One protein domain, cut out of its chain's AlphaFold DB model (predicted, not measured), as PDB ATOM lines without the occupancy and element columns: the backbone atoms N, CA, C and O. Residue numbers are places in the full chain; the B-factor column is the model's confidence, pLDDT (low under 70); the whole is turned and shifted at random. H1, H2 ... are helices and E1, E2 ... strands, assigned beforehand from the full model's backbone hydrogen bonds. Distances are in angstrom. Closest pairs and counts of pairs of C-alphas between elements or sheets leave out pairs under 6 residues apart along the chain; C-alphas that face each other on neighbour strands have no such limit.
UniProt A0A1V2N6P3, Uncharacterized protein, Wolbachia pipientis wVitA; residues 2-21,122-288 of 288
ATOM      1  N   SER A   2       9.022 143.530  85.605       56.16
ATOM      2  CA  SER A   2       9.639 142.551  84.697       56.16
ATOM      3  C   SER A   2       9.428 141.093  85.167       56.16
ATOM      4  O   SER A   2      10.300 140.236  85.125       56.16
ATOM      5  N   LYS A   3       8.183 140.766  85.555       68.38
ATOM      6  CA  LYS A   3       7.584 139.419  85.501       68.38
ATOM      7  C   LYS A   3       7.784 138.788  84.129       68.38
ATOM      8  O   LYS A   3       7.736 137.571  83.997       68.38
ATOM      9  N   GLU A   4       7.974 139.627  83.119       74.56
ATOM     10  CA  GLU A   4       8.413 139.266  81.782       74.56
ATOM     11  C   GLU A   4       9.719 138.480  81.800       74.56
ATOM     12  O   GLU A   4       9.764 137.430  81.175       74.56
ATOM     13  N   MET A   5      10.720 138.887  82.588       83.50
ATOM     14  CA  MET A   5      11.978 138.148  82.701       83.50
ATOM     15  C   MET A   5      11.776 136.761  83.303       83.50
ATOM     16  O   MET A   5      12.237 135.767  82.744       83.50
ATOM     17  N   VAL A   6      11.022 136.664  84.402       81.94
ATOM     18  CA  VAL A   6      10.675 135.367  85.007       81.94
ATOM     19  C   VAL A   6       9.923 134.487  84.003       81.94
ATOM     20  O   VAL A   6      10.205 133.297  83.884       81.94
ATOM     21  N   ASN A   7       8.977 135.061  83.257       81.69
ATOM     22  CA  ASN A   7       8.211 134.334  82.249       81.69
ATOM     23  C   ASN A   7       9.069 133.911  81.049       81.69
ATOM     24  O   ASN A   7       8.860 132.810  80.546       81.69
ATOM     25  N   ALA A   8      10.020 134.739  80.613       86.00
ATOM     26  CA  ALA A   8      10.952 134.436  79.532       86.00
ATOM     27  C   ALA A   8      11.875 133.280  79.930       86.00
ATOM     28  O   ALA A   8      11.906 132.259  79.250       86.00
ATOM     29  N   LEU A   9      12.509 133.369  81.102       88.00
ATOM     30  CA  LEU A   9      13.326 132.292  81.666       88.00
ATOM     31  C   LEU A   9      12.531 130.984  81.813       88.00
ATOM     32  O   LEU A   9      12.979 129.914  81.408       88.00
ATOM     33  N   LYS A  10      11.303 131.070  82.335       85.94
ATOM     34  CA  LYS A  10      10.374 129.936  82.440       85.94
ATOM     35  C   LYS A  10      10.004 129.349  81.080       85.94
ATOM     36  O   LYS A  10       9.770 128.146  80.989       85.94
ATOM     37  N   ALA A  11       9.872 130.181  80.050       86.00
ATOM     38  CA  ALA A  11       9.563 129.730  78.702       86.00
ATOM     39  C   ALA A  11      10.749 128.984  78.086       86.00
ATOM     40  O   ALA A  11      10.515 127.933  77.501       86.00
ATOM     41  N   GLU A  12      11.984 129.461  78.270       88.00
ATOM     42  CA  GLU A  12      13.180 128.759  77.786       88.00
ATOM     43  C   GLU A  12      13.334 127.383  78.434       88.00
ATOM     44  O   GLU A  12      13.447 126.386  77.727       88.00
ATOM     45  N   VAL A  13      13.198 127.284  79.764       88.50
ATOM     46  CA  VAL A  13      13.307 125.991  80.470       88.50
ATOM     47  C   VAL A  13      12.308 124.957  79.943       88.50
ATOM     48  O   VAL A  13      12.643 123.786  79.827       88.50
ATOM     49  N   LYS A  14      11.088 125.376  79.588       86.69
ATOM     50  CA  LYS A  14      10.033 124.488  79.068       86.69
ATOM     51  C   LYS A  14      10.243 124.018  77.628       86.69
ATOM     52  O   LYS A  14       9.491 123.165  77.167       86.69
ATOM     53  N   LYS A  15      11.163 124.634  76.882       87.25
ATOM     54  CA  LYS A  15      11.476 124.212  75.508       87.25
ATOM     55  C   LYS A  15      12.475 123.060  75.484       87.25
ATOM     56  O   LYS A  15      12.542 122.381  74.461       87.25
ATOM     57  N   LEU A  16      13.210 122.872  76.580       87.38
ATOM     58  CA  LEU A  16      14.315 121.933  76.674       87.38
ATOM     59  C   LEU A  16      13.851 120.489  76.525       87.38
ATOM     60  O   LEU A  16      12.836 120.064  77.073       87.38
ATOM     61  N   LYS A  17      14.641 119.728  75.781       88.31
ATOM     62  CA  LYS A  17      14.454 118.316  75.464       88.31
ATOM     63  C   LYS A  17      15.791 117.603  75.592       88.31
ATOM     64  O   LYS A  17      16.856 118.210  75.558       88.31
ATOM     65  N   TYR A  18      15.757 116.275  75.628       88.25
ATOM     66  CA  TYR A  18      16.977 115.462  75.619       88.25
ATOM     67  C   TYR A  18      17.913 115.735  74.429       88.25
ATOM     68  O   TYR A  18      19.116 115.519  74.541       88.25
ATOM     69  N   ALA A  19      17.383 116.192  73.290       86.69
ATOM     70  CA  ALA A  19      18.196 116.533  72.125       86.69
ATOM     71  C   ALA A  19      19.138 117.716  72.404       86.69
ATOM     72  O   ALA A  19      20.238 117.738  71.864       86.69
ATOM     73  N   ASP A  20      18.748 118.629  73.295       85.56
ATOM     74  CA  ASP A  20      19.524 119.828  73.632       85.56
ATOM     75  C   ASP A  20      20.736 119.509  74.524       85.56
ATOM     76  O   ASP A  20      21.660 120.308  74.639       85.56
ATOM     77  N   PHE A  21      20.782 118.315  75.127       84.69
ATOM     78  CA  PHE A  21      21.981 117.829  75.815       84.69
ATOM     79  C   PHE A  21      23.088 117.400  74.853       84.69
ATOM     80  O   PHE A  21      24.251 117.312  75.254       84.69
ATOM     81  N   ASP A 122      20.638 129.702  76.407       77.50
ATOM     82  CA  ASP A 122      19.204 129.989  76.374       77.50
ATOM     83  C   ASP A 122      18.833 131.003  77.462       77.50
ATOM     84  O   ASP A 122      18.121 131.979  77.209       77.50
ATOM     85  N   MET A 123      19.411 130.858  78.661       80.25
ATOM     86  CA  MET A 123      19.237 131.849  79.723       80.25
ATOM     87  C   MET A 123      19.866 133.198  79.372       80.25
ATOM     88  O   MET A 123      19.245 134.225  79.624       80.25
ATOM     89  N   SER A 124      21.065 133.225  78.782       79.69
ATOM     90  CA  SER A 124      21.719 134.480  78.381       79.69
ATOM     91  C   SER A 124      20.903 135.231  77.336       79.69
ATOM     92  O   SER A 124      20.806 136.452  77.411       79.69
ATOM     93  N   HIS A 125      20.280 134.518  76.392       82.25
ATOM     94  CA  HIS A 125      19.377 135.129  75.423       82.25
ATOM     95  C   HIS A 125      18.177 135.765  76.131       82.25
ATOM     96  O   HIS A 125      17.910 136.951  75.936       82.25
ATOM     97  N   ALA A 126      17.492 135.006  76.994       87.00
ATOM     98  CA  ALA A 126      16.332 135.505  77.729       87.00
ATOM     99  C   ALA A 126      16.676 136.718  78.608       87.00
ATOM    100  O   ALA A 126      15.922 137.685  78.635       87.00
ATOM    101  N   LEU A 127      17.821 136.691  79.296       88.06
ATOM    102  CA  LEU A 127      18.311 137.786  80.139       88.06
ATOM    103  C   LEU A 127      18.750 139.010  79.322       88.06
ATOM    104  O   LEU A 127      18.535 140.143  79.752       88.06
ATOM    105  N   GLY A 128      19.311 138.796  78.130       87.25
ATOM    106  CA  GLY A 128      19.792 139.860  77.251       87.25
ATOM    107  C   GLY A 128      18.689 140.818  76.800       87.25
ATOM    108  O   GLY A 128      18.939 142.016  76.682       87.25
ATOM    109  N   SER A 129      17.451 140.334  76.643       85.81
ATOM    110  CA  SER A 129      16.277 141.185  76.377       85.81
ATOM    111  C   SER A 129      15.939 142.150  77.522       85.81
ATOM    112  O   SER A 129      15.175 143.087  77.317       85.81
ATOM    113  N   PHE A 130      16.516 141.941  78.707       85.81
ATOM    114  CA  PHE A 130      16.392 142.806  79.883       85.81
ATOM    115  C   PHE A 130      17.717 143.497  80.233       85.81
ATOM    116  O   PHE A 130      17.899 143.935  81.369       85.81
ATOM    117  N   HIS A 131      18.650 143.549  79.275       88.62
ATOM    118  CA  HIS A 131      19.995 144.116  79.418       88.62
ATOM    119  C   HIS A 131      20.828 143.483  80.540       88.62
ATOM    120  O   HIS A 131      21.750 144.108  81.067       88.62
ATOM    121  N   LEU A 132      20.542 142.221  80.877       89.12
ATOM    122  CA  LEU A 132      21.302 141.450  81.852       89.12
ATOM    123  C   LEU A 132      22.203 140.422  81.172       89.12
ATOM    124  O   LEU A 132      21.811 139.765  80.208       89.12
ATOM    125  N   LEU A 133      23.402 140.226  81.723       87.06
ATOM    126  CA  LEU A 133      24.303 139.147  81.324       87.06
ATOM    127  C   LEU A 133      24.844 138.380  82.520       87.06
ATOM    128  O   LEU A 133      25.376 138.951  83.474       87.06
ATOM    129  N   THR A 134      24.828 137.058  82.394       82.56
ATOM    130  CA  THR A 134      25.635 136.174  83.227       82.56
ATOM    131  C   THR A 134      27.114 136.266  82.859       82.56
ATOM    132  O   THR A 134      27.499 135.992  81.723       82.56
ATOM    133  N   GLN A 135      27.963 136.592  83.829       77.62
ATOM    134  CA  GLN A 135      29.410 136.665  83.630       77.62
ATOM    135  C   GLN A 135      30.095 135.363  84.057       77.62
ATOM    136  O   GLN A 135      29.795 134.797  85.110       77.62
ATOM    137  N   SER A 136      31.044 134.886  83.248       73.19
ATOM    138  CA  SER A 136      31.723 133.600  83.474       73.19
ATOM    139  C   SER A 136      32.588 133.585  84.740       73.19
ATOM    140  O   SER A 136      32.702 132.546  85.385       73.19
ATOM    141  N   ASN A 137      33.152 134.728  85.135       77.50
ATOM    142  CA  ASN A 137      33.922 134.889  86.374       77.50
ATOM    143  C   ASN A 137      33.047 134.951  87.641       77.50
ATOM    144  O   ASN A 137      33.574 134.862  88.747       77.50
ATOM    145  N   CYS A 138      31.727 135.092  87.499       79.06
ATOM    146  CA  CYS A 138      30.758 135.089  88.597       79.06
ATOM    147  C   CYS A 138      29.983 133.767  88.678       79.06
ATOM    148  O   CYS A 138      28.913 133.712  89.279       79.06
ATOM    149  N   MET A 139      30.504 132.711  88.053       84.25
ATOM    150  CA  MET A 139      29.832 131.429  87.899       84.25
ATOM    151  C   MET A 139      30.705 130.294  88.431       84.25
ATOM    152  O   MET A 139      31.883 130.180  88.097       84.25
ATOM    153  N   THR A 140      30.098 129.395  89.199       86.81
ATOM    154  CA  THR A 140      30.688 128.099  89.552       86.81
ATOM    155  C   THR A 140      29.947 126.984  88.837       86.81
ATOM    156  O   THR A 140      28.717 127.025  88.755       86.81
ATOM    157  N   ARG A 141      30.685 125.981  88.357       86.62
ATOM    158  CA  ARG A 141      30.126 124.790  87.714       86.62
ATOM    159  C   ARG A 141      30.401 123.551  88.555       86.62
ATOM    160  O   ARG A 141      31.483 123.428  89.125       86.62
ATOM    161  N   GLU A 142      29.437 122.644  88.597       89.31
ATOM    162  CA  GLU A 142      29.586 121.319  89.198       89.31
ATOM    163  C   GLU A 142      29.158 120.259  88.189       89.31
ATOM    164  O   GLU A 142      28.124 120.393  87.529       89.31
ATOM    165  N   TYR A 143      29.965 119.208  88.095       91.31
ATOM    166  CA  TYR A 143      29.767 118.067  87.213       91.31
ATOM    167  C   TYR A 143      29.801 116.817  88.072       91.31
ATOM    168  O   TYR A 143      30.815 116.524  88.697       91.31
ATOM    169  N   ILE A 144      28.697 116.092  88.140       94.62
ATOM    170  CA  ILE A 144      28.571 114.916  88.991       94.62
ATOM    171  C   ILE A 144      28.243 113.726  88.107       94.62
ATOM    172  O   ILE A 144      27.307 113.768  87.308       94.62
ATOM    173  N   MET A 145      29.030 112.671  88.263       96.69
ATOM    174  CA  MET A 145      28.817 111.392  87.610       96.69
ATOM    175  C   MET A 145      28.649 110.310  88.671       96.69
ATOM    176  O   MET A 145      29.592 109.999  89.392       96.69
ATOM    177  N   ASP A 146      27.476 109.699  88.748       97.38
ATOM    178  CA  ASP A 146      27.238 108.569  89.638       97.38
ATOM    179  C   ASP A 146      27.119 107.283  88.815       97.38
ATOM    180  O   ASP A 146      26.131 107.058  88.112       97.38
ATOM    181  N   CYS A 147      28.135 106.427  88.908       97.00
ATOM    182  CA  CYS A 147      28.204 105.139  88.227       97.00
ATOM    183  C   CYS A 147      28.273 104.015  89.263       97.00
ATOM    184  O   CYS A 147      29.295 103.810  89.931       97.00
ATOM    185  N   ARG A 148      27.163 103.290  89.414       93.88
ATOM    186  CA  ARG A 148      27.065 102.122  90.306       93.88
ATOM    187  C   ARG A 148      27.142 100.807  89.540       93.88
ATOM    188  O   ARG A 148      27.553  99.796  90.097       93.88
ATOM    189  N   GLU A 149      26.817 100.837  88.257       95.38
ATOM    190  CA  GLU A 149      26.733  99.676  87.384       95.38
ATOM    191  C   GLU A 149      27.234 100.047  85.979       95.38
ATOM    192  O   GLU A 149      27.018 101.176  85.542       95.38
ATOM    193  N   PRO A 150      27.896  99.139  85.236       95.56
ATOM    194  CA  PRO A 150      28.558  99.515  83.983       95.56
ATOM    195  C   PRO A 150      27.606 100.029  82.897       95.56
ATOM    196  O   PRO A 150      28.019 100.784  82.024       95.56
ATOM    197  N   ASN A 151      26.339  99.614  82.935       96.50
ATOM    198  CA  ASN A 151      25.347  99.927  81.905       96.50
ATOM    199  C   ASN A 151      24.428 101.095  82.279       96.50
ATOM    200  O   ASN A 151      23.486 101.360  81.537       96.50
ATOM    201  N   CYS A 152      24.666 101.777  83.401       96.12
ATOM    202  CA  CYS A 152      23.894 102.952  83.783       96.12
ATOM    203  C   CYS A 152      24.763 103.956  84.538       96.12
ATOM    204  O   CYS A 152      25.332 103.651  85.588       96.12
ATOM    205  N   ILE A 153      24.796 105.189  84.041       96.75
ATOM    206  CA  ILE A 153      25.402 106.320  84.735       96.75
ATOM    207  C   ILE A 153      24.369 107.422  84.902       96.75
ATOM    208  O   ILE A 153      23.626 107.744  83.977       96.75
ATOM    209  N   LYS A 154      24.321 108.011  86.091       96.94
ATOM    210  CA  LYS A 154      23.549 109.220  86.349       96.94
ATOM    211  C   LYS A 154      24.480 110.419  86.229       96.94
ATOM    212  O   LYS A 154      25.547 110.439  86.835       96.94
ATOM    213  N   LEU A 155      24.072 111.404  85.445       94.94
ATOM    214  CA  LEU A 155      24.808 112.636  85.227       94.94
ATOM    215  C   LEU A 155      24.026 113.802  85.817       94.94
ATOM    216  O   LEU A 155      22.808 113.871  85.672       94.94
ATOM    217  N   SER A 156      24.731 114.714  86.479       92.81
ATOM    218  CA  SER A 156      24.178 115.973  86.963       92.81
ATOM    219  C   SER A 156      25.145 117.115  86.683       92.81
ATOM    220  O   SER A 156      26.335 117.037  86.982       92.81
ATOM    221  N   PHE A 157      24.611 118.198  86.141       89.56
ATOM    222  CA  PHE A 157      25.333 119.405  85.764       89.56
ATOM    223  C   PHE A 157      24.671 120.567  86.477       89.56
ATOM    224  O   PHE A 157      23.451 120.690  86.407       89.56
ATOM    225  N   SER A 158      25.431 121.422  87.153       89.31
ATOM    226  CA  SER A 158      24.871 122.650  87.713       89.31
ATOM    227  C   SER A 158      25.770 123.850  87.485       89.31
ATOM    228  O   SER A 158      26.997 123.738  87.460       89.31
ATOM    229  N   MET A 159      25.140 125.004  87.313       88.19
ATOM    230  CA  MET A 159      25.787 126.299  87.216       88.19
ATOM    231  C   MET A 159      25.105 127.252  88.178       88.19
ATOM    232  O   MET A 159      23.903 127.496  88.073       88.19
ATOM    233  N   LYS A 160      25.889 127.784  89.109       89.31
ATOM    234  CA  LYS A 160      25.453 128.781  90.086       89.31
ATOM    235  C   LYS A 160      26.111 130.099  89.734       89.31
ATOM    236  O   LYS A 160      27.329 130.136  89.558       89.31
ATOM    237  N   TYR A 161      25.319 131.153  89.658       87.88
ATOM    238  CA  TYR A 161      25.792 132.507  89.428       87.88
ATOM    239  C   TYR A 161      25.654 133.300  90.718       87.88
ATOM    240  O   TYR A 161      24.676 133.160  91.448       87.88
ATOM    241  N   THR A 162      26.659 134.114  91.016       87.19
ATOM    242  CA  THR A 162      26.636 135.007  92.177       87.19
ATOM    243  C   THR A 162      26.244 136.423  91.785       87.19
ATOM    244  O   THR A 162      25.661 137.134  92.600       87.19
ATOM    245  N   LYS A 163      26.523 136.831  90.539       89.81
ATOM    246  CA  LYS A 163      26.262 138.182  90.027       89.81
ATOM    247  C   LYS A 163      25.860 138.171  88.557       89.81
ATOM    248  O   LYS A 163      26.307 137.314  87.792       89.81
ATOM    249  N   MET A 164      25.100 139.186  88.163       88.56
ATOM    250  CA  MET A 164      24.822 139.531  86.767       88.56
ATOM    251  C   MET A 164      25.263 140.959  86.477       88.56
ATOM    252  O   MET A 164      25.194 141.814  87.356       88.56
ATOM    253  N   LEU A 165      25.716 141.212  85.252       88.88
ATOM    254  CA  LEU A 165      26.006 142.555  84.762       88.88
ATOM    255  C   LEU A 165      24.723 143.165  84.194       88.88
ATOM    256  O   LEU A 165      24.088 142.541  83.347       88.88
ATOM    257  N   ASN A 166      24.392 144.378  84.622       89.06
ATOM    258  CA  ASN A 166      23.457 145.255  83.934       89.06
ATOM    259  C   ASN A 166      24.230 146.099  82.915       89.06
ATOM    260  O   ASN A 166      25.161 146.814  83.286       89.06
ATOM    261  N   TYR A 167      23.881 146.017  81.633       86.06
ATOM    262  CA  TYR A 167      24.561 146.793  80.592       86.06
ATOM    263  C   TYR A 167      24.103 148.241  80.490       86.06
ATOM    264  O   TYR A 167      24.854 149.057  79.956       86.06
ATOM    265  N   ASP A 168      22.910 148.567  80.991       83.88
ATOM    266  CA  ASP A 168      22.380 149.929  80.899       83.88
ATOM    267  C   ASP A 168      23.239 150.908  81.714       83.88
ATOM    268  O   ASP A 168      23.465 152.045  81.298       83.88
ATOM    269  N   ASP A 169      23.765 150.453  82.855       86.25
ATOM    270  CA  ASP A 169      24.554 151.264  83.787       86.25
ATOM    271  C   ASP A 169      25.910 150.647  84.188       86.25
ATOM    272  O   ASP A 169      26.636 151.228  84.996       86.25
ATOM    273  N   TYR A 170      26.282 149.500  83.606       87.50
ATOM    274  CA  TYR A 170      27.509 148.748  83.906       87.50
ATOM    275  C   TYR A 170      27.664 148.352  85.386       87.50
ATOM    276  O   TYR A 170      28.784 148.191  85.882       87.50
ATOM    277  N   THR A 171      26.552 148.178  86.105       89.25
ATOM    278  CA  THR A 171      26.557 147.736  87.504       89.25
ATOM    279  C   THR A 171      26.350 146.228  87.640       89.25
ATOM    280  O   THR A 171      25.898 145.546  86.721       89.25
ATOM    281  N   TYR A 172      26.703 145.687  88.809       89.31
ATOM    282  CA  TYR A 172      26.454 144.285  89.136       89.31
ATOM    283  C   TYR A 172      25.244 144.139  90.049       89.31
ATOM    284  O   TYR A 172      25.135 144.820  91.068       89.31
ATOM    285  N   ILE A 173      24.391 143.178  89.713       87.88
ATOM    286  CA  ILE A 173      23.272 142.734  90.537       87.88
ATOM    287  C   ILE A 173      23.696 141.443  91.218       87.88
ATOM    288  O   ILE A 173      24.027 140.460  90.552       87.88
ATOM    289  N   GLU A 174      23.687 141.438  92.547       89.94
ATOM    290  CA  GLU A 174      23.882 140.213  93.317       89.94
ATOM    291  C   GLU A 174      22.679 139.291  93.094       89.94
ATOM    292  O   GLU A 174      21.526 139.697  93.227       89.94
ATOM    293  N   THR A 175      22.954 138.042  92.734       85.94
ATOM    294  CA  THR A 175      21.934 137.041  92.391       85.94
ATOM    295  C   THR A 175      22.155 135.757  93.190       85.94
ATOM    296  O   THR A 175      22.293 134.679  92.609       85.94
ATOM    297  N   PRO A 176      22.232 135.842  94.536       81.75
ATOM    298  CA  PRO A 176      22.491 134.674  95.363       81.75
ATOM    299  C   PRO A 176      21.407 133.621  95.121       81.75
ATOM    300  O   PRO A 176      20.221 133.889  95.257       81.75
ATOM    301  N   GLY A 177      21.821 132.418  94.726       82.38
ATOM    302  CA  GLY A 177      20.891 131.327  94.442       82.38
ATOM    303  C   GLY A 177      20.390 131.260  92.999       82.38
ATOM    304  O   GLY A 177      19.676 130.305  92.691       82.38
ATOM    305  N   PHE A 178      20.795 132.168  92.093       89.38
ATOM    306  CA  PHE A 178      20.557 131.945  90.664       89.38
ATOM    307  C   PHE A 178      21.323 130.708  90.213       89.38
ATOM    308  O   PHE A 178      22.556 130.679  90.181       89.38
ATOM    309  N   CYS A 179      20.576 129.655  89.919       89.69
ATOM    310  CA  CYS A 179      21.130 128.337  89.688       89.69
ATOM    311  C   CYS A 179      20.361 127.660  88.571       89.69
ATOM    312  O   CYS A 179      19.133 127.643  88.577       89.69
ATOM    313  N   SER A 180      21.092 127.053  87.655       89.38
ATOM    314  CA  SER A 180      20.538 126.145  86.666       89.38
ATOM    315  C   SER A 180      21.183 124.786  86.841       89.38
ATOM    316  O   SER A 180      22.384 124.695  87.098       89.38
ATOM    317  N   SER A 181      20.408 123.722  86.718       91.00
ATOM    318  CA  SER A 181      20.949 122.377  86.705       91.00
ATOM    319  C   SER A 181      20.154 121.458  85.802       91.00
ATOM    320  O   SER A 181      18.985 121.698  85.512       91.00
ATOM    321  N   ALA A 182      20.798 120.390  85.364       92.12
ATOM    322  CA  ALA A 182      20.135 119.276  84.725       92.12
ATOM    323  C   ALA A 182      20.667 117.967  85.273       92.12
ATOM    324  O   ALA A 182      21.836 117.860  85.637       92.12
ATOM    325  N   GLU A 183      19.792 116.977  85.316       94.06
ATOM    326  CA  GLU A 183      20.083 115.634  85.777       94.06
ATOM    327  C   GLU A 183      19.399 114.642  84.842       94.06
ATOM    328  O   GLU A 183      18.251 114.851  84.467       94.06
ATOM    329  N   PHE A 184      20.099 113.583  84.451       94.44
ATOM    330  CA  PHE A 184      19.552 112.508  83.623       94.44
ATOM    331  C   PHE A 184      20.391 111.240  83.781       94.44
ATOM    332  O   PHE A 184      21.493 111.264  84.336       94.44
ATOM    333  N   LYS A 185      19.881 110.114  83.290       95.38
ATOM    334  CA  LYS A 185      20.614 108.850  83.220       95.38
ATOM    335  C   LYS A 185      20.959 108.518  81.779       95.38
ATOM    336  O   LYS A 185      20.132 108.697  80.892       95.38
ATOM    337  N   LEU A 186      22.156 107.988  81.568       94.94
ATOM    338  CA  LEU A 186      22.505 107.256  80.357       94.94
ATOM    339  C   LEU A 186      22.455 105.772  80.681       94.94
ATOM    340  O   LEU A 186      23.187 105.307  81.558       94.94
ATOM    341  N   LYS A 187      21.617 105.037  79.962       94.62
ATOM    342  CA  LYS A 187      21.463 103.594  80.106       94.62
ATOM    343  C   LYS A 187      21.817 102.903  78.804       94.62
ATOM    344  O   LYS A 187      21.448 103.367  77.731       94.62
ATOM    345  N   CYS A 188      22.540 101.799  78.894       92.00
ATOM    346  CA  CYS A 188      22.940 101.037  77.725       92.00
ATOM    347  C   CYS A 188      22.009  99.846  77.508       92.00
ATOM    348  O   CYS A 188      21.889  98.976  78.373       92.00
ATOM    349  N   GLU A 189      21.401  99.785  76.327       85.38
ATOM    350  CA  GLU A 189      20.574  98.673  75.865       85.38
ATOM    351  C   GLU A 189      21.251  98.037  74.644       85.38
ATOM    352  O   GLU A 189      21.111  98.497  73.508       85.38
ATOM    353  N   GLY A 190      22.054  96.996  74.882       80.56
ATOM    354  CA  GLY A 190      22.962  96.466  73.862       80.56
ATOM    355  C   GLY A 190      24.095  97.457  73.590       80.56
ATOM    356  O   GLY A 190      24.818  97.816  74.515       80.56
ATOM    357  N   GLU A 191      24.238  97.905  72.342       80.12
ATOM    358  CA  GLU A 191      25.230  98.920  71.945       80.12
ATOM    359  C   GLU A 191      24.688 100.358  71.997       80.12
ATOM    360  O   GLU A 191      25.469 101.308  71.934       80.12
ATOM    361  N   ASN A 192      23.368 100.522  72.137       86.75
ATOM    362  CA  ASN A 192      22.709 101.823  72.101       86.75
ATOM    363  C   ASN A 192      22.647 102.453  73.491       86.75
ATOM    364  O   ASN A 192      22.375 101.775  74.483       86.75
ATOM    365  N   VAL A 193      22.821 103.773  73.541       91.19
ATOM    366  CA  VAL A 193      22.632 104.566  74.758       91.19
ATOM    367  C   VAL A 193      21.257 105.234  74.719       91.19
ATOM    368  O   VAL A 193      20.836 105.786  73.705       91.19
ATOM    369  N   VAL A 194      20.531 105.168  75.825       92.62
ATOM    370  CA  VAL A 194      19.208 105.766  76.004       92.62
ATOM    371  C   VAL A 194      19.291 106.778  77.139       92.62
ATOM    372  O   VAL A 194      19.938 106.522  78.156       92.62
ATOM    373  N   TYR A 195      18.658 107.933  76.948       93.12
ATOM    374  CA  TYR A 195      18.577 108.977  77.965       93.12
ATOM    375  C   TYR A 195      17.282 108.809  78.754       93.12
ATOM    376  O   TYR A 195      16.216 108.895  78.161       93.12
ATOM    377  N   GLU A 196      17.357 108.604  80.066       93.06
ATOM    378  CA  GLU A 196      16.194 108.376  80.938       93.06
ATOM    379  C   GLU A 196      16.182 109.355  82.123       93.06
ATOM    380  O   GLU A 196      17.187 110.014  82.407       93.06
ATOM    381  N   ASP A 197      15.039 109.467  82.805       92.38
ATOM    382  CA  ASP A 197      14.851 110.217  84.060       92.38
ATOM    383  C   ASP A 197      15.415 111.649  84.032       92.38
ATOM    384  O   ASP A 197      16.102 112.099  84.952       92.38
ATOM    385  N   GLY A 198      15.176 112.347  82.923       92.81
ATOM    386  CA  GLY A 198      15.761 113.642  82.627       92.81
ATOM    387  C   GLY A 198      14.948 114.772  83.228       92.81
ATOM    388  O   GLY A 198      13.747 114.875  82.977       92.81
ATOM    389  N   LYS A 199      15.612 115.656  83.965       92.69
ATOM    390  CA  LYS A 199      15.019 116.873  84.513       92.69
ATOM    391  C   LYS A 199      15.969 118.056  84.419       92.69
ATOM    392  O   LYS A 199      17.186 117.909  84.538       92.69
ATOM    393  N   VAL A 200      15.392 119.237  84.277       92.00
ATOM    394  CA  VAL A 200      16.073 120.527  84.341       92.00
ATOM    395  C   VAL A 200      15.476 121.328  85.487       92.00
ATOM    396  O   VAL A 200      14.260 121.376  85.641       92.00
ATOM    397  N   LEU A 201      16.320 121.970  86.286       91.75
ATOM    398  CA  LEU A 201      15.920 122.861  87.364       91.75
ATOM    399  C   LEU A 201      16.498 124.254  87.113       91.75
ATOM    400  O   LEU A 201      17.695 124.410  86.891       91.75
ATOM    401  N   LEU A 202      15.653 125.272  87.219       91.75
ATOM    402  CA  LEU A 202      16.050 126.673  87.266       91.75
ATOM    403  C   LEU A 202      15.573 127.292  88.578       91.75
ATOM    404  O   LEU A 202      14.391 127.233  88.905       91.75
ATOM    405  N   THR A 203      16.488 127.911  89.313       91.69
ATOM    406  CA  THR A 203      16.196 128.727  90.493       91.69
ATOM    407  C   THR A 203      16.420 130.188  90.137       91.69
ATOM    408  O   THR A 203      17.535 130.570  89.791       91.69
ATOM    409  N   ILE A 204      15.363 130.994  90.210       89.81
ATOM    410  CA  ILE A 204      15.382 132.436  89.957       89.81
ATOM    411  C   ILE A 204      15.301 133.152  91.309       89.81
ATOM    412  O   ILE A 204      14.299 132.980  92.010       89.81
ATOM    413  N   PRO A 205      16.315 133.940  91.694       88.44
ATOM    414  CA  PRO A 205      16.310 134.636  92.966       88.44
ATOM    415  C   PRO A 205      15.332 135.814  92.954       88.44
ATOM    416  O   PRO A 205      15.094 136.438  91.913       88.44
ATOM    417  N   LYS A 206      14.779 136.151  94.123       84.06
ATOM    418  CA  LYS A 206      13.823 137.265  94.286       84.06
ATOM    419  C   LYS A 206      14.389 138.617  93.831       84.06
ATOM    420  O   LYS A 206      13.637 139.522  93.477       84.06
ATOM    421  N   GLU A 207      15.709 138.789  93.855       84.19
ATOM    422  CA  GLU A 207      16.403 139.994  93.398       84.19
ATOM    423  C   GLU A 207      16.140 140.235  91.906       84.19
ATOM    424  O   GLU A 207      15.893 141.370  91.502       84.19
ATOM    425  N   LEU A 208      16.093 139.162  91.110       80.75
ATOM    426  CA  LEU A 208      15.720 139.231  89.699       80.75
ATOM    427  C   LEU A 208      14.212 139.426  89.517       80.75
ATOM    428  O   LEU A 208      13.803 140.148  88.616       80.75
ATOM    429  N   GLU A 209      13.367 138.873  90.394       74.50
ATOM    430  CA  GLU A 209      11.922 139.162  90.358       74.50
ATOM    431  C   GLU A 209      11.628 140.662  90.558       74.50
ATOM    432  O   GLU A 209      10.718 141.216  89.936       74.50
ATOM    433  N   ASN A 210      12.425 141.332  91.393       68.31
ATOM    434  CA  ASN A 210      12.269 142.750  91.715       68.31
ATOM    435  C   ASN A 210      13.034 143.696  90.773       68.31
ATOM    436  O   ASN A 210      12.949 144.919  90.940       68.31
ATOM    437  N   TYR A 211      13.767 143.165  89.790       72.56
ATOM    438  CA  TYR A 211      14.549 143.968  88.857       72.56
ATOM    439  C   TYR A 211      13.645 144.780  87.911       72.56
ATOM    440  O   TYR A 211      12.714 144.257  87.287       72.56
ATOM    441  N   LYS A 212      13.905 146.089  87.808       65.75
ATOM    442  CA  LYS A 212      13.117 147.030  86.999       65.75
ATOM    443  C   LYS A 212      13.825 147.306  85.676       65.75
ATOM    444  O   LYS A 212      14.651 148.205  85.605       65.75
ATOM    445  N   ALA A 213      13.460 146.562  84.636       58.34
ATOM    446  CA  ALA A 213      13.988 146.748  83.282       58.34
ATOM    447  C   ALA A 213      13.262 147.844  82.460       58.34
ATOM    448  O   ALA A 213      13.572 148.036  81.291       58.34
ATOM    449  N   GLY A 214      12.279 148.554  83.028       55.06
ATOM    450  CA  GLY A 214      11.462 149.537  82.303       55.06
ATOM    451  C   GLY A 214      10.042 149.657  82.860       55.06
ATOM    452  O   GLY A 214       9.704 148.971  83.824       55.06
ATOM    453  N   ASP A 215       9.246 150.569  82.292       52.06
ATOM    454  CA  ASP A 215       7.922 150.952  82.806       52.06
ATOM    455  C   ASP A 215       6.842 149.883  82.540       52.06
ATOM    456  O   ASP A 215       6.790 149.261  81.481       52.06
ATOM    457  N   ASP A 216       5.973 149.669  83.527       57.91
ATOM    458  CA  ASP A 216       5.096 148.500  83.644       57.91
ATOM    459  C   ASP A 216       3.797 148.624  82.816       57.91
ATOM    460  O   ASP A 216       2.847 149.299  83.235       57.91
ATOM    461  N   GLY A 217       3.688 147.895  81.701       62.03
ATOM    462  CA  GLY A 217       2.510 147.894  80.832       62.03
ATOM    463  C   GLY A 217       1.273 147.189  81.420       62.03
ATOM    464  O   GLY A 217       1.336 146.352  82.326       62.03
ATOM    465  N   LEU A 218       0.086 147.515  80.886       64.62
ATOM    466  CA  LEU A 218      -1.189 146.869  81.250       64.62
ATOM    467  C   LEU A 218      -1.205 145.368  80.886       64.62
ATOM    468  O   LEU A 218      -1.733 144.552  81.646       64.62
ATOM    469  N   PHE A 219      -0.623 145.007  79.739       65.25
ATOM    470  CA  PHE A 219      -0.567 143.627  79.250       65.25
ATOM    471  C   PHE A 219       0.215 142.711  80.199       65.25
ATOM    472  O   PHE A 219      -0.214 141.590  80.463       65.25
ATOM    473  N   ASP A 220       1.280 143.208  80.817       60.44
ATOM    474  CA  ASP A 220       2.155 142.427  81.696       60.44
ATOM    475  C   ASP A 220       1.432 142.060  82.995       60.44
ATOM    476  O   ASP A 220       1.559 140.948  83.524       60.44
ATOM    477  N   LYS A 221       0.612 142.991  83.504       66.88
ATOM    478  CA  LYS A 221      -0.262 142.748  84.659       66.88
ATOM    479  C   LYS A 221      -1.290 141.661  84.344       66.88
ATOM    480  O   LYS A 221      -1.526 140.803  85.195       66.88
ATOM    481  N   LEU A 222      -1.854 141.657  83.135       71.31
ATOM    482  CA  LEU A 222      -2.819 140.647  82.697       71.31
ATOM    483  C   LEU A 222      -2.160 139.267  82.533       71.31
ATOM    484  O   LEU A 222      -2.637 138.289  83.109       71.31
ATOM    485  N   THR A 223      -1.031 139.195  81.822       68.50
ATOM    486  CA  THR A 223      -0.250 137.963  81.611       68.50
ATOM    487  C   THR A 223       0.142 137.315  82.935       68.50
ATOM    488  O   THR A 223       0.048 136.098  83.097       68.50
ATOM    489  N   TYR A 224       0.514 138.116  83.931       66.94
ATOM    490  CA  TYR A 224       0.787 137.611  85.272       66.94
ATOM    491  C   TYR A 224      -0.420 136.965  85.942       66.94
ATOM    492  O   TYR A 224      -0.292 135.878  86.504       66.94
ATOM    493  N   ILE A 225      -1.573 137.641  85.922       73.38
ATOM    494  CA  ILE A 225      -2.796 137.120  86.538       73.38
ATOM    495  C   ILE A 225      -3.157 135.788  85.874       73.38
ATOM    496  O   ILE A 225      -3.429 134.815  86.574       73.38
ATOM    497  N   ILE A 226      -3.063 135.713  84.544       74.38
ATOM    498  CA  ILE A 226      -3.283 134.479  83.782       74.38
ATOM    499  C   ILE A 226      -2.301 133.384  84.224       74.38
ATOM    500  O   ILE A 226      -2.730 132.282  84.560       74.38
ATOM    501  N   ASN A 227      -1.002 133.680  84.308       70.38
ATOM    502  CA  ASN A 227       0.003 132.706  84.739       70.38
ATOM    503  C   ASN A 227      -0.227 132.221  86.176       70.38
ATOM    504  O   ASN A 227      -0.080 131.028  86.437       70.38
ATOM    505  N   LYS A 228      -0.646 133.105  87.089       73.62
ATOM    506  CA  LYS A 228      -1.025 132.730  88.458       73.62
ATOM    507  C   LYS A 228      -2.241 131.815  88.482       73.62
ATOM    508  O   LYS A 228      -2.233 130.829  89.211       73.62
ATOM    509  N   ILE A 229      -3.263 132.103  87.678       80.00
ATOM    510  CA  ILE A 229      -4.440 131.237  87.557       80.00
ATOM    511  C   ILE A 229      -4.028 129.857  87.031       80.00
ATOM    512  O   ILE A 229      -4.424 128.851  87.614       80.00
ATOM    513  N   ILE A 230      -3.180 129.798  85.997       78.00
ATOM    514  CA  ILE A 230      -2.640 128.538  85.465       78.00
ATOM    515  C   ILE A 230      -1.872 127.777  86.552       78.00
ATOM    516  O   ILE A 230      -2.043 126.569  86.686       78.00
ATOM    517  N   GLU A 231      -1.051 128.460  87.353       78.62
ATOM    518  CA  GLU A 231      -0.311 127.847  88.464       78.62
ATOM    519  C   GLU A 231      -1.235 127.281  89.548       78.62
ATOM    520  O   GLU A 231      -1.044 126.147  89.982       78.62
ATOM    521  N   TYR A 232      -2.258 128.031  89.967       81.56
ATOM    522  CA  TYR A 232      -3.239 127.541  90.938       81.56
ATOM    523  C   TYR A 232      -4.040 126.358  90.397       81.56
ATOM    524  O   TYR A 232      -4.265 125.389  91.123       81.56
ATOM    525  N   PHE A 233      -4.435 126.415  89.126       82.75
ATOM    526  CA  PHE A 233      -5.149 125.329  88.473       82.75
ATOM    527  C   PHE A 233      -4.284 124.068  88.378       82.75
ATOM    528  O   PHE A 233      -4.741 122.991  88.747       82.75
ATOM    529  N   LYS A 234      -3.005 124.199  87.996       81.19
ATOM    530  CA  LYS A 234      -2.051 123.080  88.000       81.19
ATOM    531  C   LYS A 234      -1.913 122.448  89.381       81.19
ATOM    532  O   LYS A 234      -2.068 121.240  89.489       81.19
ATOM    533  N   LYS A 235      -1.732 123.247  90.438       82.12
ATOM    534  CA  LYS A 235      -1.656 122.735  91.820       82.12
ATOM    535  C   LYS A 235      -2.920 121.989  92.245       82.12
ATOM    536  O   LYS A 235      -2.845 121.024  93.003       82.12
ATOM    537  N   LEU A 236      -4.090 122.446  91.796       85.50
ATOM    538  CA  LEU A 236      -5.343 121.732  92.027       85.50
ATOM    539  C   LEU A 236      -5.349 120.391  91.285       85.50
ATOM    540  O   LEU A 236      -5.647 119.374  91.900       85.50
ATOM    541  N   CYS A 237      -4.980 120.370  90.004       84.56
ATOM    542  CA  CYS A 237      -4.865 119.142  89.219       84.56
ATOM    543  C   CYS A 237      -3.844 118.155  89.820       84.56
ATOM    544  O   CYS A 237      -4.147 116.974  89.940       84.56
ATOM    545  N   GLU A 238      -2.687 118.615  90.292       84.56
ATOM    546  CA  GLU A 238      -1.693 117.760  90.965       84.56
ATOM    547  C   GLU A 238      -2.271 117.099  92.223       84.56
ATOM    548  O   GLU A 238      -2.123 115.895  92.420       84.56
ATOM    549  N   LYS A 239      -3.028 117.847  93.040       87.06
ATOM    550  CA  LYS A 239      -3.755 117.280  94.193       87.06
ATOM    551  C   LYS A 239      -4.824 116.259  93.799       87.06
ATOM    552  O   LYS A 239      -5.209 115.443  94.630       87.06
ATOM    553  N   LEU A 240      -5.314 116.323  92.563       87.44
ATOM    554  CA  LEU A 240      -6.269 115.375  91.993       87.44
ATOM    555  C   LEU A 240      -5.582 114.187  91.289       87.44
ATOM    556  O   LEU A 240      -6.281 113.336  90.747       87.44
ATOM    557  N   GLY A 241      -4.245 114.106  91.315       84.94
ATOM    558  CA  GLY A 241      -3.468 112.997  90.754       84.94
ATOM    559  C   GLY A 241      -3.005 113.192  89.308       84.94
ATOM    560  O   GLY A 241      -2.528 112.239  88.701       84.94
ATOM    561  N   PHE A 242      -3.140 114.396  88.741       83.88
ATOM    562  CA  PHE A 242      -2.577 114.701  87.423       83.88
ATOM    563  C   PHE A 242      -1.080 115.009  87.528       83.88
ATOM    564  O   PHE A 242      -0.661 115.800  88.372       83.88
ATOM    565  N   GLU A 243      -0.283 114.439  86.630       79.69
ATOM    566  CA  GLU A 243       1.146 114.728  86.516       79.69
ATOM    567  C   GLU A 243       1.402 115.742  85.396       79.69
ATOM    568  O   GLU A 243       0.768 115.708  84.341       79.69
ATOM    569  N   PHE A 244       2.329 116.671  85.634       80.44
ATOM    570  CA  PHE A 244       2.759 117.658  84.649       80.44
ATOM    571  C   PHE A 244       4.273 117.616  84.489       80.44
ATOM    572  O   PHE A 244       5.007 117.521  85.473       80.44
ATOM    573  N   ASP A 245       4.732 117.843  83.261       83.50
ATOM    574  CA  ASP A 245       6.160 117.926  82.944       83.50
ATOM    575  C   ASP A 245       6.847 119.148  83.551       83.50
ATOM    576  O   ASP A 245       8.063 119.249  83.495       83.50
ATOM    577  N   THR A 246       6.111 120.122  84.090       83.56
ATOM    578  CA  THR A 246       6.712 121.308  84.713       83.56
ATOM    579  C   THR A 246       6.078 121.598  86.060       83.56
ATOM    580  O   THR A 246       4.873 121.871  86.117       83.56
ATOM    581  N   ARG A 247       6.914 121.663  87.096       84.12
ATOM    582  CA  ARG A 247       6.560 122.040  88.468       84.12
ATOM    583  C   ARG A 247       7.167 123.391  88.824       84.12
ATOM    584  O   ARG A 247       8.245 123.745  88.351       84.12
ATOM    585  N   ILE A 248       6.433 124.175  89.613       82.31
ATOM    586  CA  ILE A 248       6.842 125.526  90.010       82.31
ATOM    587  C   ILE A 248       6.583 125.713  91.493       82.31
ATOM    588  O   ILE A 248       5.441 125.629  91.959       82.31
ATOM    589  N   GLU A 249       7.645 126.024  92.216       84.19
ATOM    590  CA  GLU A 249       7.630 126.180  93.660       84.19
ATOM    591  C   GLU A 249       8.282 127.495  94.072       84.19
ATOM    592  O   GLU A 249       9.112 128.054  93.359       84.19
ATOM    593  N   TYR A 250       7.878 127.987  95.239       79.88
ATOM    594  CA  TYR A 250       8.519 129.114  95.901       79.88
ATOM    595  C   TYR A 250       9.215 128.559  97.132       79.88
ATOM    596  O   TYR A 250       8.569 127.888  97.942       79.88
ATOM    597  N   ASP A 251      10.517 128.790  97.250       75.69
ATOM    598  CA  ASP A 251      11.260 128.347  98.425       75.69
ATOM    599  C   ASP A 251      11.071 129.317  99.616       75.69
ATOM    600  O   ASP A 251      10.472 130.387  99.457       75.69
ATOM    601  N   PRO A 252      11.534 128.965 100.832       75.88
ATOM    602  CA  PRO A 252      11.393 129.830 102.009       75.88
ATOM    603  C   PRO A 252      12.059 131.208 101.867       75.88
ATOM    604  O   PRO A 252      11.671 132.158 102.546       75.88
ATOM    605  N   GLU A 253      13.047 131.334 100.980       77.19
ATOM    606  CA  GLU A 253      13.743 132.587 100.679       77.19
ATOM    607  C   GLU A 253      13.019 133.416  99.606       77.19
ATOM    608  O   GLU A 253      13.434 134.539  99.324       77.19
ATOM    609  N   HIS A 254      11.876 132.919  99.116       75.62
ATOM    610  CA  HIS A 254      11.048 133.470  98.043       75.62
ATOM    611  C   HIS A 254      11.681 133.374  96.649       75.62
ATOM    612  O   HIS A 254      11.255 134.078  95.736       75.62
ATOM    613  N   ASN A 255      12.646 132.475  96.449       83.12
ATOM    614  CA  ASN A 255      13.146 132.177  95.110       83.12
ATOM    615  C   ASN A 255      12.132 131.315  94.353       83.12
ATOM    616  O   ASN A 255      11.425 130.487  94.937       83.12
ATOM    617  N   ILE A 256      12.097 131.472  93.033       85.38
ATOM    618  CA  ILE A 256      11.227 130.701  92.147       85.38
ATOM    619  C   ILE A 256      12.008 129.494  91.642       85.38
ATOM    620  O   ILE A 256      13.009 129.651  90.947       85.38
ATOM    621  N   LYS A 257      11.536 128.290  91.953       89.31
ATOM    622  CA  LYS A 257      12.088 127.031  91.444       89.31
ATOM    623  C   LYS A 257      11.198 126.496  90.337       89.31
ATOM    624  O   LYS A 257      10.003 126.305  90.542       89.31
ATOM    625  N   ILE A 258      11.782 126.268  89.170       87.75
ATOM    626  CA  ILE A 258      11.119 125.729  87.985       87.75
ATOM    627  C   ILE A 258      11.801 124.410  87.655       87.75
ATOM    628  O   ILE A 258      12.948 124.406  87.222       87.75
ATOM    629  N   GLU A 259      11.096 123.306  87.863       90.62
ATOM    630  CA  GLU A 259      11.544 121.970  87.472       90.62
ATOM    631  C   GLU A 259      10.804 121.552  86.202       90.62
ATOM    632  O   GLU A 259       9.581 121.681  86.133       90.62
ATOM    633  N   HIS A 260      11.532 121.063  85.202       90.19
ATOM    634  CA  HIS A 260      10.985 120.539  83.959       90.19
ATOM    635  C   HIS A 260      11.500 119.124  83.687       90.19
ATOM    636  O   HIS A 260      12.700 118.928  83.516       90.19
ATOM    637  N   ASN A 261      10.592 118.152  83.633       90.25
ATOM    638  CA  ASN A 261      10.858 116.793  83.177       90.25
ATOM    639  C   ASN A 261      10.911 116.765  81.647       90.25
ATOM    640  O   ASN A 261      10.047 117.338  80.987       90.25
ATOM    641  N   LEU A 262      11.900 116.069  81.091       87.31
ATOM    642  CA  LEU A 262      12.179 116.060  79.650       87.31
ATOM    643  C   LEU A 262      11.309 115.082  78.843       87.31
ATOM    644  O   LEU A 262      11.500 114.947  77.633       87.31
ATOM    645  N   GLY A 263      10.340 114.436  79.496       81.00
ATOM    646  CA  GLY A 263       9.399 113.510  78.876       81.00
ATOM    647  C   GLY A 263      10.024 112.159  78.528       81.00
ATOM    648  O   GLY A 263      10.876 111.647  79.253       81.00
ATOM    649  N   GLU A 264       9.563 111.566  77.425       79.62
ATOM    650  CA  GLU A 264       9.958 110.217  77.013       79.62
ATOM    651  C   GLU A 264      11.442 110.121  76.603       79.62
ATOM    652  O   GLU A 264      11.961 111.015  75.920       79.62
ATOM    653  N   PRO A 265      12.118 109.011  76.953       77.00
ATOM    654  CA  PRO A 265      13.507 108.756  76.596       77.00
ATOM    655  C   PRO A 265      13.820 108.871  75.100       77.00
ATOM    656  O   PRO A 265      13.122 108.315  74.247       77.00
ATOM    657  N   LEU A 266      14.950 109.499  74.764       67.44
ATOM    658  CA  LEU A 266      15.517 109.415  73.414       67.44
ATOM    659  C   LEU A 266      16.371 108.152  73.267       67.44
ATOM    660  O   LEU A 266      17.327 107.950  74.018       67.44
ATOM    661  N   LYS A 267      16.094 107.354  72.229       65.38
ATOM    662  CA  LYS A 267      16.999 106.288  71.774       65.38
ATOM    663  C   LYS A 267      18.107 106.882  70.904       65.38
ATOM    664  O   LYS A 267      17.816 107.553  69.913       65.38
ATOM    665  N   VAL A 268      19.373 106.634  71.243       56.66
ATOM    666  CA  VAL A 268      20.491 106.889  70.324       56.66
ATOM    667  C   VAL A 268      20.484 105.780  69.272       56.66
ATOM    668  O   VAL A 268      20.591 104.605  69.614       56.66
ATOM    669  N   VAL A 269      20.352 106.146  67.998       43.72
ATOM    670  CA  VAL A 269      20.713 105.255  66.890       43.72
ATOM    671  C   VAL A 269      22.223 105.383  66.734       43.72
ATOM    672  O   VAL A 269      22.712 106.481  66.468       43.72
ATOM    673  N   SER A 270      22.972 104.304  66.951       41.41
ATOM    674  CA  SER A 270      24.395 104.284  66.629       41.41
ATOM    675  C   SER A 270      24.564 104.466  65.116       41.41
ATOM    676  O   SER A 270      24.313 103.562  64.321       41.41
ATOM    677  N   GLU A 271      24.977 105.655  64.676       37.00
ATOM    678  CA  GLU A 271      25.474 105.831  63.312       37.00
ATOM    679  C   GLU A 271      26.870 105.211  63.209       37.00
ATOM    680  O   GLU A 271      27.902 105.869  63.308       37.00
ATOM    681  N   ALA A 272      26.881 103.900  62.994       36.00
ATOM    682  CA  ALA A 272      27.982 103.174  62.387       36.00
ATOM    683  C   ALA A 272      27.455 102.435  61.153       36.00
ATOM    684  O   ALA A 272      27.484 101.216  61.081       36.00
ATOM    685  N   ASN A 273      26.965 103.184  60.162       31.81
ATOM    686  CA  ASN A 273      26.859 102.692  58.790       31.81
ATOM    687  C   ASN A 273      27.613 103.651  57.870       31.81
ATOM    688  O   ASN A 273      27.037 104.381  57.068       31.81
ATOM    689  N   ALA A 274      28.940 103.595  57.963       34.72
ATOM    690  CA  ALA A 274      29.864 104.124  56.965       34.72
ATOM    691  C   ALA A 274      29.810 103.330  55.633       34.72
ATOM    692  O   ALA A 274      30.838 103.114  55.002       34.72
ATOM    693  N   SER A 275      28.625 102.879  55.199       36.88
ATOM    694  CA  SER A 275      28.434 102.123  53.952       36.88
ATOM    695  C   SER A 275      27.380 102.697  52.998       36.88
ATOM    696  O   SER A 275      27.314 102.255  51.857       36.88
ATOM    697  N   SER A 276      26.600 103.725  53.354       39.72
ATOM    698  CA  SER A 276      25.544 104.215  52.443       39.72
ATOM    699  C   SER A 276      25.978 105.304  51.446       39.72
ATOM    700  O   SER A 276      25.192 105.677  50.574       39.72
ATOM    701  N   VAL A 277      27.228 105.788  51.491       38.56
ATOM    702  CA  VAL A 277      27.732 106.774  50.508       38.56
ATOM    703  C   VAL A 277      28.203 106.108  49.201       38.56
ATOM    704  O   VAL A 277      28.179 106.747  48.146       38.56
ATOM    705  N   GLU A 278      28.555 104.817  49.218       39.34
ATOM    706  CA  GLU A 278      28.905 104.072  47.994       39.34
ATOM    707  C   GLU A 278      27.677 103.503  47.262       39.34
ATOM    708  O   GLU A 278      27.645 103.511  46.028       39.34
ATOM    709  N   ASP A 279      26.598 103.168  47.978       36.44
ATOM    710  CA  ASP A 279      25.356 102.670  47.364       36.44
ATOM    711  C   ASP A 279      24.560 103.746  46.600       36.44
ATOM    712  O   ASP A 279      23.767 103.433  45.706       36.44
ATOM    713  N   LEU A 280      24.804 105.033  46.878       37.25
ATOM    714  CA  LEU A 280      24.212 106.146  46.126       37.25
ATOM    715  C   LEU A 280      25.001 106.513  44.858       37.25
ATOM    716  O   LEU A 280      24.426 107.093  43.936       37.25
ATOM    717  N   LYS A 281      26.279 106.126  44.748       39.28
ATOM    718  CA  LYS A 281      27.082 106.355  43.531       39.28
ATOM    719  C   LYS A 281      26.908 105.256  42.480       39.28
ATOM    720  O   LYS A 281      27.090 105.520  41.293       39.28
ATOM    721  N   LEU A 282      26.477 104.058  42.878       38.06
ATOM    722  CA  LEU A 282      26.209 102.948  41.953       38.06
ATOM    723  C   LEU A 282      24.829 103.011  41.272       38.06
ATOM    724  O   LEU A 282      24.643 102.389  40.226       38.06
ATOM    725  N   LYS A 283      23.878 103.802  41.792       39.53
ATOM    726  CA  LYS A 283      22.547 103.969  41.173       39.53
ATOM    727  C   LYS A 283      22.440 105.095  40.142       39.53
ATOM    728  O   LYS A 283      21.480 105.096  39.382       39.53
ATOM    729  N   VAL A 284      23.416 106.002  40.053       41.84
ATOM    730  CA  VAL A 284      23.408 107.086  39.045       41.84
ATOM    731  C   VAL A 284      24.070 106.662  37.723       41.84
ATOM    732  O   VAL A 284      23.761 107.224  36.679       41.84
ATOM    733  N   ASN A 285      24.894 105.606  37.722       39.03
ATOM    734  CA  ASN A 285      25.607 105.144  36.520       39.03
ATOM    735  C   ASN A 285      24.954 103.957  35.781       39.03
ATOM    736  O   ASN A 285      25.503 103.505  34.781       39.03
ATOM    737  N   ASN A 286      23.793 103.462  36.232       40.84
ATOM    738  CA  ASN A 286      23.103 102.309  35.625       40.84
ATOM    739  C   ASN A 286      21.690 102.612  35.096       40.84
ATOM    740  O   ASN A 286      20.866 101.710  34.952       40.84
ATOM    741  N   SER A 287      21.425 103.862  34.730       38.44
ATOM    742  CA  SER A 287      20.280 104.226  33.890       38.44
ATOM    743  C   SER A 287      20.808 104.838  32.595       38.44
ATOM    744  O   SER A 287      21.140 106.020  32.545       38.44
ATOM    745  N   ARG A 288      20.959 103.967  31.590       39.94
ATOM    746  CA  ARG A 288      20.927 104.338  30.170       39.94
ATOM    747  C   ARG A 288      19.587 104.977  29.828       39.94
ATOM    748  O   ARG A 288      18.578 104.521  30.407       39.94
TER     749      ARG A 288
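Overview. This is residues 2 to 21 and 122 to 288 of the 288 residues of an uncharacterized protein of Wolbachia pipientis wVitA (UniProt A0A1V2N6P3). A long, twisted antiparallel sheet of seven strands curls round helix H1, with H3 beside H1 on the same face, and H5 beyond H1 grazing the sheet near E6. A low-confidence tail, residues 271 to 288 with H6, sticks out from this body. The printed part has 187 residues with six named helices and seven named strands, in the order H1 H2 H3 E1 E2 E3 E4 E5 H4 H5 E6 E7 H6, of mixed class. The sheet is branched at E3, and E2 E3 E4 E5 form a meander, each strand the antiparallel neighbour of the one before. The whole is loose, with a radius of gyration of the C-alphas of 21.9 A, and spans 70 by 43 by 35 A.

Arrangement. Start at E3, residues 152 to 166, which bends by 55 degrees at residue 162. On one side of it find E1, residues 132 to 134, with N 133 and O 165 at 2.9 A, and E2, residues 139 to 149, with N 144 and O 156 at 2.8 A. On the other side is E4, residues 171 to 189, with N 155 and O 184 at 2.8 A; it bends by 63 degrees at residue 174. Next come E5, residues 192 to 204, with N 181 and O 201 at 2.8 A, then E7, residues 256 to 261, with N 202 and O 258 at 2.8 A, and E6, residues 246 to 250, with N 247 and O 259 at 2.8 A. The hub H1, residues 3 to 13, touches H3, residues 122 to 128, at Ala 8 and Ala 126, closest C-alphas 5.8 A apart, at a shallow tilt of 22 degrees, opposite ways. H1 also touches H4, residues 206 to 209, with the C-alphas of Lys 3 and Glu 209 closest at 6.5 A. H5, residues 218 to 239, only just touches H1, with 3 pairs of C-alphas within 8 A, by its residues 220 to 224 alone; the closest are those of Glu 4 and Asp 220, 7.0 A. H2, residues 18 to 21, only grazes the sheet, and H6, residues 276 to 279, is not on it. In H1, H3 and H5 every O i to N i+4 pair is within hydrogen-bond range; H2, H4 and H6 are too short for one.

Along the chain. Find C-alpha 3, where H1 begins, at (7.584, 139.419, 85.501). E4 runs 50.8 A from C-alpha 171 at (26.557, 147.736, 87.504); E3 is 42.3 A long, E5 36.2 A, H5 32.4 A and E2 31.9 A. H6 ends at C-alpha 279, (25.356, 102.670, 47.364).

Size, cuts and confidence. Residues 22 to 121 are not printed, and C-alphas 21 and 122 are 12.5 A apart across the cut. Of the links printed whole, E7 to H6 is long. Look for pLDDT under 70 at 38 residues, among them 212 to 221 and 266 to 288.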